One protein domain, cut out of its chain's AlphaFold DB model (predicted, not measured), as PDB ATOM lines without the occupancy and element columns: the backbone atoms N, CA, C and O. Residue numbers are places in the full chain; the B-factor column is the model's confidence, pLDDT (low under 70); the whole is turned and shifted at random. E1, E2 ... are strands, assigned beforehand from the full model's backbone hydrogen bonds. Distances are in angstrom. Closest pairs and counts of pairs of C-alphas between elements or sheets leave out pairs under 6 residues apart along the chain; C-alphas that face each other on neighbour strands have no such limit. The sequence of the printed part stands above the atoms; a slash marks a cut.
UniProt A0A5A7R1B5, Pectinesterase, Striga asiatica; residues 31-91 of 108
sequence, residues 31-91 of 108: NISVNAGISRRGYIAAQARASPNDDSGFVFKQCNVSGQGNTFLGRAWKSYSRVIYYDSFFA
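What this domain is: This is residues 31 to 91 of the 108 residues of the protein "Pectinesterase" of Striga asiatica (UniProt A0A5A7R1B5). The chain is wound in two stacked turns, like a short, flat solenoid with a triangular outline: E1, E2 and E3 make one turn, and E4, E5 and E6 the next. Each side of the triangle is a parallel pair of strands, E1 with E4, E2 with E5 and E3 with E6. The printed part has 61 residues, with six named strands, E1 to E6 in order, and no named helix: all strand. It is only just compact, close to loose, with a radius of gyration of the C-alphas of 12.6 A, and flat, with spans of 37 by 27 by 10 A.

Where its parts are: Find C-alpha 31 at (-9.237, -26.254, 38.883); there E1, residues 31 to 35, begins. Next come E2, residues 42 to 47, 14.5 A long, and E3, residues 58 to 61. Then read E4, residues 63 to 68, 16.6 A long, and E5, residues 71 to 76, 14.6 A long. E6, residues 83 to 86, ends at C-alpha 86, (-18.865, -29.351, 29.473).

How they stand to each other: Look first at E1 and E4, parallel at 18 degrees: C-alphas 34 and 67 face each other at 4.3 A, and N 32 and O 64 are within hydrogen-bond range at 2.8 A. E2 and E5 are parallel at 25 degrees, with N 72 and O 42 at 2.8 A. E3 and E6 are parallel at 9 degrees, with N 60 and O 84 at 2.8 A. E1 and E3 are apart. Residues 89 to 90 pair, parallel, with residues 64 to 65 of E4.

The domain as a whole: The C-alphas farthest apart, those of Ile 38 and Asn 53, are 38.7 A from each other. The printed part has no cut. The links E3 to E4 and E4 to E5 are tight, and no link is long. The mean pLDDT of the printed part is 72.5; 17 residues are under 70, among them residues 33 to 42.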
ATOM      1  N   ASN A  31      -8.691 -26.467  37.540       69.88
ATOM      2  CA  ASN A  31      -9.237 -26.254  38.883       69.88
ATOM      3  C   ASN A  31      -9.672 -24.794  39.060       69.88
ATOM      4  O   ASN A  31      -8.856 -23.877  38.963       69.88
ATOM      5  N   ILE A  32     -10.964 -24.579  39.304       72.69
ATOM      6  CA  ILE A  32     -11.551 -23.261  39.547       72.69
ATOM      7  C   ILE A  32     -11.879 -23.176  41.035       72.69
ATOM      8  O   ILE A  32     -12.763 -23.882  41.516       72.69
ATOM      9  N   SER A  33     -11.174 -22.301  41.750       65.94
ATOM     10  CA  SER A  33     -11.424 -22.018  43.166       65.94
ATOM     11  C   SER A  33     -12.148 -20.685  43.324       65.94
ATOM     12  O   SER A  33     -11.679 -19.653  42.836       65.94
ATOM     13  N   VAL A  34     -13.297 -20.695  44.000       68.62
ATOM     14  CA  VAL A  34     -14.115 -19.504  44.249       68.62
ATOM     15  C   VAL A  34     -14.161 -19.194  45.738       68.62
ATOM     16  O   VAL A  34     -14.513 -20.038  46.554       68.62
ATOM     17  N   ASN A  35     -13.861 -17.953  46.108       67.44
ATOM     18  CA  ASN A  35     -14.059 -17.464  47.468       67.44
ATOM     19  C   ASN A  35     -15.063 -16.310  47.439       67.44
ATOM     20  O   ASN A  35     -14.698 -15.140  47.335       67.44
ATOM     21  N   ALA A  36     -16.346 -16.660  47.458       60.72
ATOM     22  CA  ALA A  36     -17.428 -15.708  47.601       60.72
ATOM     23  C   ALA A  36     -17.737 -15.620  49.098       60.72
ATOM     24  O   ALA A  36     -18.384 -16.496  49.652       60.72
ATOM     25  N   GLY A  37     -17.224 -14.608  49.797       59.31
ATOM     26  CA  GLY A  37     -17.501 -14.459  51.232       59.31
ATOM     27  C   GLY A  37     -19.005 -14.544  51.563       59.31
ATOM     28  O   GLY A  37     -19.855 -14.272  50.721       59.31
ATOM     29  N   ILE A  38     -19.333 -14.858  52.818       57.41
ATOM     30  CA  ILE A  38     -20.679 -15.216  53.333       57.41
ATOM     31  C   ILE A  38     -21.811 -14.222  52.964       57.41
ATOM     32  O   ILE A  38     -22.986 -14.569  52.999       57.41
ATOM     33  N   SER A  39     -21.479 -12.981  52.593       57.69
ATOM     34  CA  SER A  39     -22.435 -11.904  52.294       57.69
ATOM     35  C   SER A  39     -22.564 -11.562  50.796       57.69
ATOM     36  O   SER A  39     -23.417 -10.759  50.421       57.69
ATOM     37  N   ARG A  40     -21.739 -12.137  49.907       62.03
ATOM     38  CA  ARG A  40     -21.686 -11.747  48.485       62.03
ATOM     39  C   ARG A  40     -21.911 -12.924  47.543       62.03
ATOM     40  O   ARG A  40     -21.475 -14.035  47.804       62.03
ATOM     41  N   ARG A  41     -22.566 -12.642  46.413       68.00
ATOM     42  CA  ARG A  41     -22.725 -13.592  45.305       68.00
ATOM     43  C   ARG A  41     -21.447 -13.605  44.467       68.00
ATOM     44  O   ARG A  41     -21.039 -12.555  43.967       68.00
ATOM     45  N   GLY A  42     -20.825 -14.771  44.327       68.00
ATOM     46  CA  GLY A  42     -19.706 -14.991  43.411       68.00
ATOM     47  C   GLY A  42     -20.190 -15.291  41.996       68.00
ATOM     48  O   GLY A  42     -21.237 -15.910  41.827       68.00
ATOM     49  N   TYR A  43     -19.421 -14.893  40.983       71.44
ATOM     50  CA  TYR A  43     -19.664 -15.263  39.586       71.44
ATOM     51  C   TYR A  43     -18.363 -15.775  38.975       71.44
ATOM     52  O   TYR A  43     -17.338 -15.106  39.092       71.44
ATOM     53  N   ILE A  44     -18.406 -16.939  38.326       71.88
ATOM     54  CA  ILE A  44     -17.220 -17.547  37.698       71.88
ATOM     55  C   ILE A  44     -16.921 -16.895  36.346       71.88
ATOM     56  O   ILE A  44     -15.762 -16.693  35.992       71.88
ATOM     57  N   ALA A  45     -17.964 -16.531  35.601       72.31
ATOM     58  CA  ALA A  45     -17.845 -15.945  34.274       72.31
ATOM     59  C   ALA A  45     -18.749 -14.716  34.090       72.31
ATOM     60  O   ALA A  45     -19.898 -14.692  34.536       72.31
ATOM     61  N   ALA A  46     -18.244 -13.711  33.374       69.00
ATOM     62  CA  ALA A  46     -19.015 -12.558  32.914       69.00
ATOM     63  C   ALA A  46     -18.651 -12.259  31.457       69.00
ATOM     64  O   ALA A  46     -17.696 -11.540  31.180       69.00
ATOM     65  N   GLN A  47     -19.374 -12.870  30.518       67.44
ATOM     66  CA  GLN A  47     -19.052 -12.755  29.098       67.44
ATOM     67  C   GLN A  47     -19.822 -11.569  28.486       67.44
ATOM     68  O   GLN A  47     -21.028 -11.415  28.712       67.44
ATOM     69  N   ALA A  48     -19.109 -10.714  27.747       71.75
ATOM     70  CA  ALA A  48     -19.592  -9.445  27.203       71.75
ATOM     71  C   ALA A  48     -19.730  -9.466  25.668       71.75
ATOM     72  O   ALA A  48     -19.353  -8.508  24.994       71.75
ATOM     73  N   ARG A  49     -20.263 -10.550  25.097       73.00
ATOM     74  CA  ARG A  49     -20.531 -10.659  23.657       73.00
ATOM     75  C   ARG A  49     -21.641  -9.698  23.273       73.00
ATOM     76  O   ARG A  49     -22.740  -9.736  23.825       73.00
ATOM     77  N   ALA A  50     -21.322  -8.809  22.342       71.25
ATOM     78  CA  ALA A  50     -22.216  -7.739  21.920       71.25
ATOM     79  C   ALA A  50     -23.067  -8.104  20.696       71.25
ATOM     80  O   ALA A  50     -24.068  -7.441  20.456       71.25
ATOM     81  N   SER A  51     -22.675  -9.129  19.931       74.81
ATOM     82  CA  SER A  51     -23.297  -9.479  18.651       74.81
ATOM     83  C   SER A  51     -23.522 -10.991  18.526       74.81
ATOM     84  O   SER A  51     -22.661 -11.765  18.956       74.81
ATOM     85  N   PRO A  52     -24.628 -11.440  17.903       74.81
ATOM     86  CA  PRO A  52     -24.879 -12.855  17.637       74.81
ATOM     87  C   PRO A  52     -23.938 -13.447  16.579       74.81
ATOM     88  O   PRO A  52     -23.801 -14.667  16.524       74.81
ATOM     89  N   ASN A  53     -23.272 -12.610  15.778       78.00
ATOM     90  CA  ASN A  53     -22.350 -13.043  14.721       78.00
ATOM     91  C   ASN A  53     -20.918 -13.256  15.225       78.00
ATOM     92  O   ASN A  53     -20.088 -13.785  14.496       78.00
ATOM     93  N   ASP A  54     -20.623 -12.828  16.451       69.75
ATOM     94  CA  ASP A  54     -19.332 -13.055  17.089       69.75
ATOM     95  C   ASP A  54     -19.246 -14.531  17.510       69.75
ATOM     96  O   ASP A  54     -20.175 -15.044  18.127       69.75
ATOM     97  N   ASP A  55     -18.193 -15.257  17.169       71.69
ATOM     98  CA  ASP A  55     -18.006 -16.652  17.578       71.69
ATOM     99  C   ASP A  55     -17.373 -16.779  18.975       71.69
ATOM    100  O   ASP A  55     -17.256 -17.887  19.508       71.69
ATOM    101  N   SER A  56     -17.057 -15.650  19.619       71.06
ATOM    102  CA  SER A  56     -16.485 -15.615  20.958       71.06
ATOM    103  C   SER A  56     -17.412 -16.196  22.034       71.06
ATOM    104  O   SER A  56     -18.647 -16.137  21.991       71.06
ATOM    105  N   GLY A  57     -16.799 -16.775  23.060       69.62
ATOM    106  CA  GLY A  57     -17.494 -17.356  24.197       69.62
ATOM    107  C   GLY A  57     -16.514 -18.012  25.154       69.62
ATOM    108  O   GLY A  57     -15.359 -18.248  24.807       69.62
ATOM    109  N   PHE A  58     -16.973 -18.304  26.368       74.31
ATOM    110  CA  PHE A  58     -16.179 -19.066  27.329       74.31
ATOM    111  C   PHE A  58     -16.609 -20.521  27.311       74.31
ATOM    112  O   PHE A  58     -17.800 -20.819  27.405       74.31
ATOM    113  N   VAL A  59     -15.634 -21.419  27.212       74.06
ATOM    114  CA  VAL A  59     -15.854 -22.860  27.289       74.06
ATOM    115  C   VAL A  59     -14.964 -23.418  28.387       74.06
ATOM    116  O   VAL A  59     -13.742 -23.326  28.315       74.06
ATOM    117  N   PHE A  60     -15.594 -23.992  29.405       75.94
ATOM    118  CA  PHE A  60     -14.939 -24.715  30.485       75.94
ATOM    119  C   PHE A  60     -15.167 -26.203  30.247       75.94
ATOM    120  O   PHE A  60     -16.300 -26.678  30.323       75.94
ATOM    121  N   LYS A  61     -14.105 -26.934  29.910       75.38
ATOM    122  CA  LYS A  61     -14.150 -28.376  29.662       75.38
ATOM    123  C   LYS A  61     -13.306 -29.090  30.707       75.38
ATOM    124  O   LYS A  61     -12.159 -28.694  30.892       75.38
ATOM    125  N   GLN A  62     -13.847 -30.139  31.334       81.12
ATOM    126  CA  GLN A  62     -13.104 -30.952  32.310       81.12
ATOM    127  C   GLN A  62     -12.512 -30.108  33.444       81.12
ATOM    128  O   GLN A  62     -11.361 -30.269  33.848       81.12
ATOM    129  N   CYS A  63     -13.324 -29.170  33.945       75.25
ATOM    130  CA  CYS A  63     -12.965 -28.334  35.078       75.25
ATOM    131  C   CYS A  63     -13.577 -28.882  36.377       75.25
ATOM    132  O   CYS A  63     -14.732 -29.300  36.404       75.25
ATOM    133  N   ASN A  64     -12.826 -28.820  37.473       78.44
ATOM    134  CA  ASN A  64     -13.324 -29.001  38.827       78.44
ATOM    135  C   ASN A  64     -13.538 -27.629  39.469       78.44
ATOM    136  O   ASN A  64     -12.583 -26.878  39.679       78.44
ATOM    137  N   VAL A  65     -14.791 -27.298  39.766       76.25
ATOM    138  CA  VAL A  65     -15.177 -26.037  40.390       76.25
ATOM    139  C   VAL A  65     -15.483 -26.264  41.859       76.25
ATOM    140  O   VAL A  65     -16.452 -26.934  42.218       76.25
ATOM    141  N   SER A  66     -14.681 -25.645  42.716       74.81
ATOM    142  CA  SER A  66     -14.800 -25.723  44.167       74.81
ATOM    143  C   SER A  66     -14.688 -24.334  44.783       74.81
ATOM    144  O   SER A  66     -14.241 -23.386  44.142       74.81
ATOM    145  N   GLY A  67     -15.135 -24.175  46.022       71.62
ATOM    146  CA  GLY A  67     -15.064 -22.878  46.670       71.62
ATOM    147  C   GLY A  67     -15.890 -22.778  47.936       71.62
ATOM    148  O   GLY A  67     -16.453 -23.767  48.401       71.62
ATOM    149  N   GLN A  68     -15.989 -21.561  48.460       70.19
ATOM    150  CA  GLN A  68     -16.786 -21.230  49.632       70.19
ATOM    151  C   GLN A  68     -17.754 -20.081  49.324       70.19
ATOM    152  O   GLN A  68     -17.382 -19.106  48.669       70.19
ATOM    153  N   GLY A  69     -18.986 -20.230  49.825       72.19
ATOM    154  CA  GLY A  69     -20.095 -19.278  49.730       72.19
ATOM    155  C   GLY A  69     -20.891 -19.311  48.423       72.19
ATOM    156  O   GLY A  69     -20.602 -20.080  47.507       72.19
ATOM    157  N   ASN A  70     -21.950 -18.499  48.363       73.81
ATOM    158  CA  ASN A  70     -22.966 -18.596  47.314       73.81
ATOM    159  C   ASN A  70     -22.419 -18.121  45.964       73.81
ATOM    160  O   ASN A  70     -22.225 -16.923  45.737       73.81
ATOM    161  N   THR A  71     -22.219 -19.070  45.050       73.12
ATOM    162  CA  THR A  71     -21.589 -18.824  43.751       73.12
ATOM    163  C   THR A  71     -22.512 -19.197  42.594       73.12
ATOM    164  O   THR A  71     -23.247 -20.182  42.656       73.12
ATOM    165  N   PHE A  72     -22.441 -18.421  41.514       75.94
ATOM    166  CA  PHE A  72     -23.125 -18.652  40.248       75.94
ATOM    167  C   PHE A  72     -22.115 -18.960  39.139       75.94
ATOM    168  O   PHE A  72     -21.011 -18.410  39.103       75.94
ATOM    169  N   LEU A  73     -22.530 -19.806  38.194       75.56
ATOM    170  CA  LEU A  73     -21.724 -20.173  37.026       75.56
ATOM    171  C   LEU A  73     -21.380 -18.953  36.164       75.56
ATOM    172  O   LEU A  73     -20.262 -18.797  35.694       75.56
ATOM    173  N   GLY A  74     -22.301 -18.011  36.021       73.88
ATOM    174  CA  GLY A  74     -21.972 -16.762  35.365       73.88
ATOM    175  C   GLY A  74     -23.099 -15.755  35.388       73.88
ATOM    176  O   GLY A  74     -24.209 -16.040  35.840       73.88
ATOM    177  N   ARG A  75     -22.777 -14.570  34.882       71.38
ATOM    178  CA  ARG A  75     -23.702 -13.463  34.642       71.38
ATOM    179  C   ARG A  75     -23.536 -12.961  33.215       71.38
ATOM    180  O   ARG A  75     -22.413 -12.868  32.717       71.38
ATOM    181  N   ALA A  76     -24.640 -12.607  32.568       69.50
ATOM    182  CA  ALA A  76     -24.574 -11.925  31.284       69.50
ATOM    183  C   ALA A  76     -24.081 -10.487  31.510       69.50
ATOM    184  O   ALA A  76     -24.682  -9.743  32.281       69.50
ATOM    185  N   TRP A  77     -22.963 -10.096  30.890       70.56
ATOM    186  CA  TRP A  77     -22.527  -8.690  30.893       70.56
ATOM    187  C   TRP A  77     -23.107  -7.915  29.702       70.56
ATOM    188  O   TRP A  77     -23.280  -6.701  29.763       70.56
ATOM    189  N   LYS A  78     -23.413  -8.619  28.607       69.88
ATOM    190  CA  LYS A  78     -24.110  -8.102  27.422       69.88
ATOM    191  C   LYS A  78     -25.140  -9.118  26.924       69.88
ATOM    192  O   LYS A  78     -25.086 -10.280  27.325       69.88
ATOM    193  N   SER A  79     -26.024  -8.676  26.027       71.38
ATOM    194  CA  SER A  79     -27.176  -9.437  25.524       71.38
ATOM    195  C   SER A  79     -26.839 -10.813  24.948       71.38
ATOM    196  O   SER A  79     -27.608 -11.736  25.139       71.38
ATOM    197  N   TYR A  80     -25.677 -11.004  24.313       73.88
ATOM    198  CA  TYR A  80     -25.362 -12.261  23.609       73.88
ATOM    199  C   TYR A  80     -24.395 -13.172  24.375       73.88
ATOM    200  O   TYR A  80     -23.629 -13.931  23.768       73.88
ATOM    201  N   SER A  81     -24.405 -13.075  25.708       71.75
ATOM    202  CA  SER A  81     -23.439 -13.726  26.592       71.75
ATOM    203  C   SER A  81     -23.411 -15.252  26.452       71.75
ATOM    204  O   SER A  81     -24.393 -15.942  26.749       71.75
ATOM    205  N   ARG A  82     -22.258 -15.809  26.057       77.50
ATOM    206  CA  ARG A  82     -22.083 -17.258  25.861       77.50
ATOM    207  C   ARG A  82     -21.028 -17.841  26.798       77.50
ATOM    208  O   ARG A  82     -19.838 -17.565  26.666       77.50
ATOM    209  N   VAL A  83     -21.485 -18.692  27.714       76.81
ATOM    210  CA  VAL A  83     -20.646 -19.484  28.623       76.81
ATOM    211  C   VAL A  83     -21.139 -20.927  28.607       76.81
ATOM    212  O   VAL A  83     -22.323 -21.174  28.843       76.81
ATOM    213  N   ILE A  84     -20.242 -21.865  28.320       79.06
ATOM    214  CA  ILE A  84     -20.520 -23.297  28.216       79.06
ATOM    215  C   ILE A  84     -19.642 -24.028  29.226       79.06
ATOM    216  O   ILE A  84     -18.429 -23.828  29.263       79.06
ATOM    217  N   TYR A  85     -20.259 -24.902  30.016       78.81
ATOM    218  CA  TYR A  85     -19.560 -25.861  30.859       78.81
ATOM    219  C   TYR A  85     -19.834 -27.258  30.320       78.81
ATOM    220  O   TYR A  85     -20.993 -27.639  30.158       78.81
ATOM    221  N   TYR A  86     -18.781 -28.006  30.022       80.25
ATOM    222  CA  TYR A  86     -18.865 -29.351  29.473       80.25
ATOM    223  C   TYR A  86     -18.042 -30.302  30.334       80.25
ATOM    224  O   TYR A  86     -16.891 -29.997  30.659       80.25
ATOM    225  N   ASP A  87     -18.629 -31.443  30.698       82.69
ATOM    226  CA  ASP A  87     -17.936 -32.521  31.419       82.69
ATOM    227  C   ASP A  87     -17.158 -32.003  32.646       82.69
ATOM    228  O   ASP A  87     -15.968 -32.244  32.795       82.69
ATOM    229  N   SER A  88     -17.791 -31.148  33.456       77.19
ATOM    230  CA  SER A  88     -17.154 -30.438  34.573       77.19
ATOM    231  C   SER A  88     -17.836 -30.779  35.894       77.19
ATOM    232  O   SER A  88     -19.050 -30.982  35.939       77.19
ATOM    233  N   PHE A  89     -17.057 -30.819  36.973       83.81
ATOM    234  CA  PHE A  89     -17.556 -31.066  38.321       83.81
ATOM    235  C   PHE A  89     -17.863 -29.748  39.031       83.81
ATOM    236  O   PHE A  89     -17.067 -28.808  38.994       83.81
ATOM    237  N   PHE A  90     -19.002 -29.697  39.717       81.94
ATOM    238  CA  PHE A  90     -19.454 -28.531  40.465       81.94
ATOM    239  C   PHE A  90     -19.668 -28.895  41.930       81.94
ATOM    240  O   PHE A  90     -20.493 -29.749  42.253       81.94
ATOM    241  N   ALA A  91     -18.951 -28.224  42.829       80.56
ATOM    242  CA  ALA A  91     -19.198 -28.342  44.257       80.56
ATOM    243  C   ALA A  91     -20.592 -27.799  44.631       80.56
ATOM    244  O   ALA A  91     -21.106 -26.873  44.003       80.56
TER     245      ALA A  91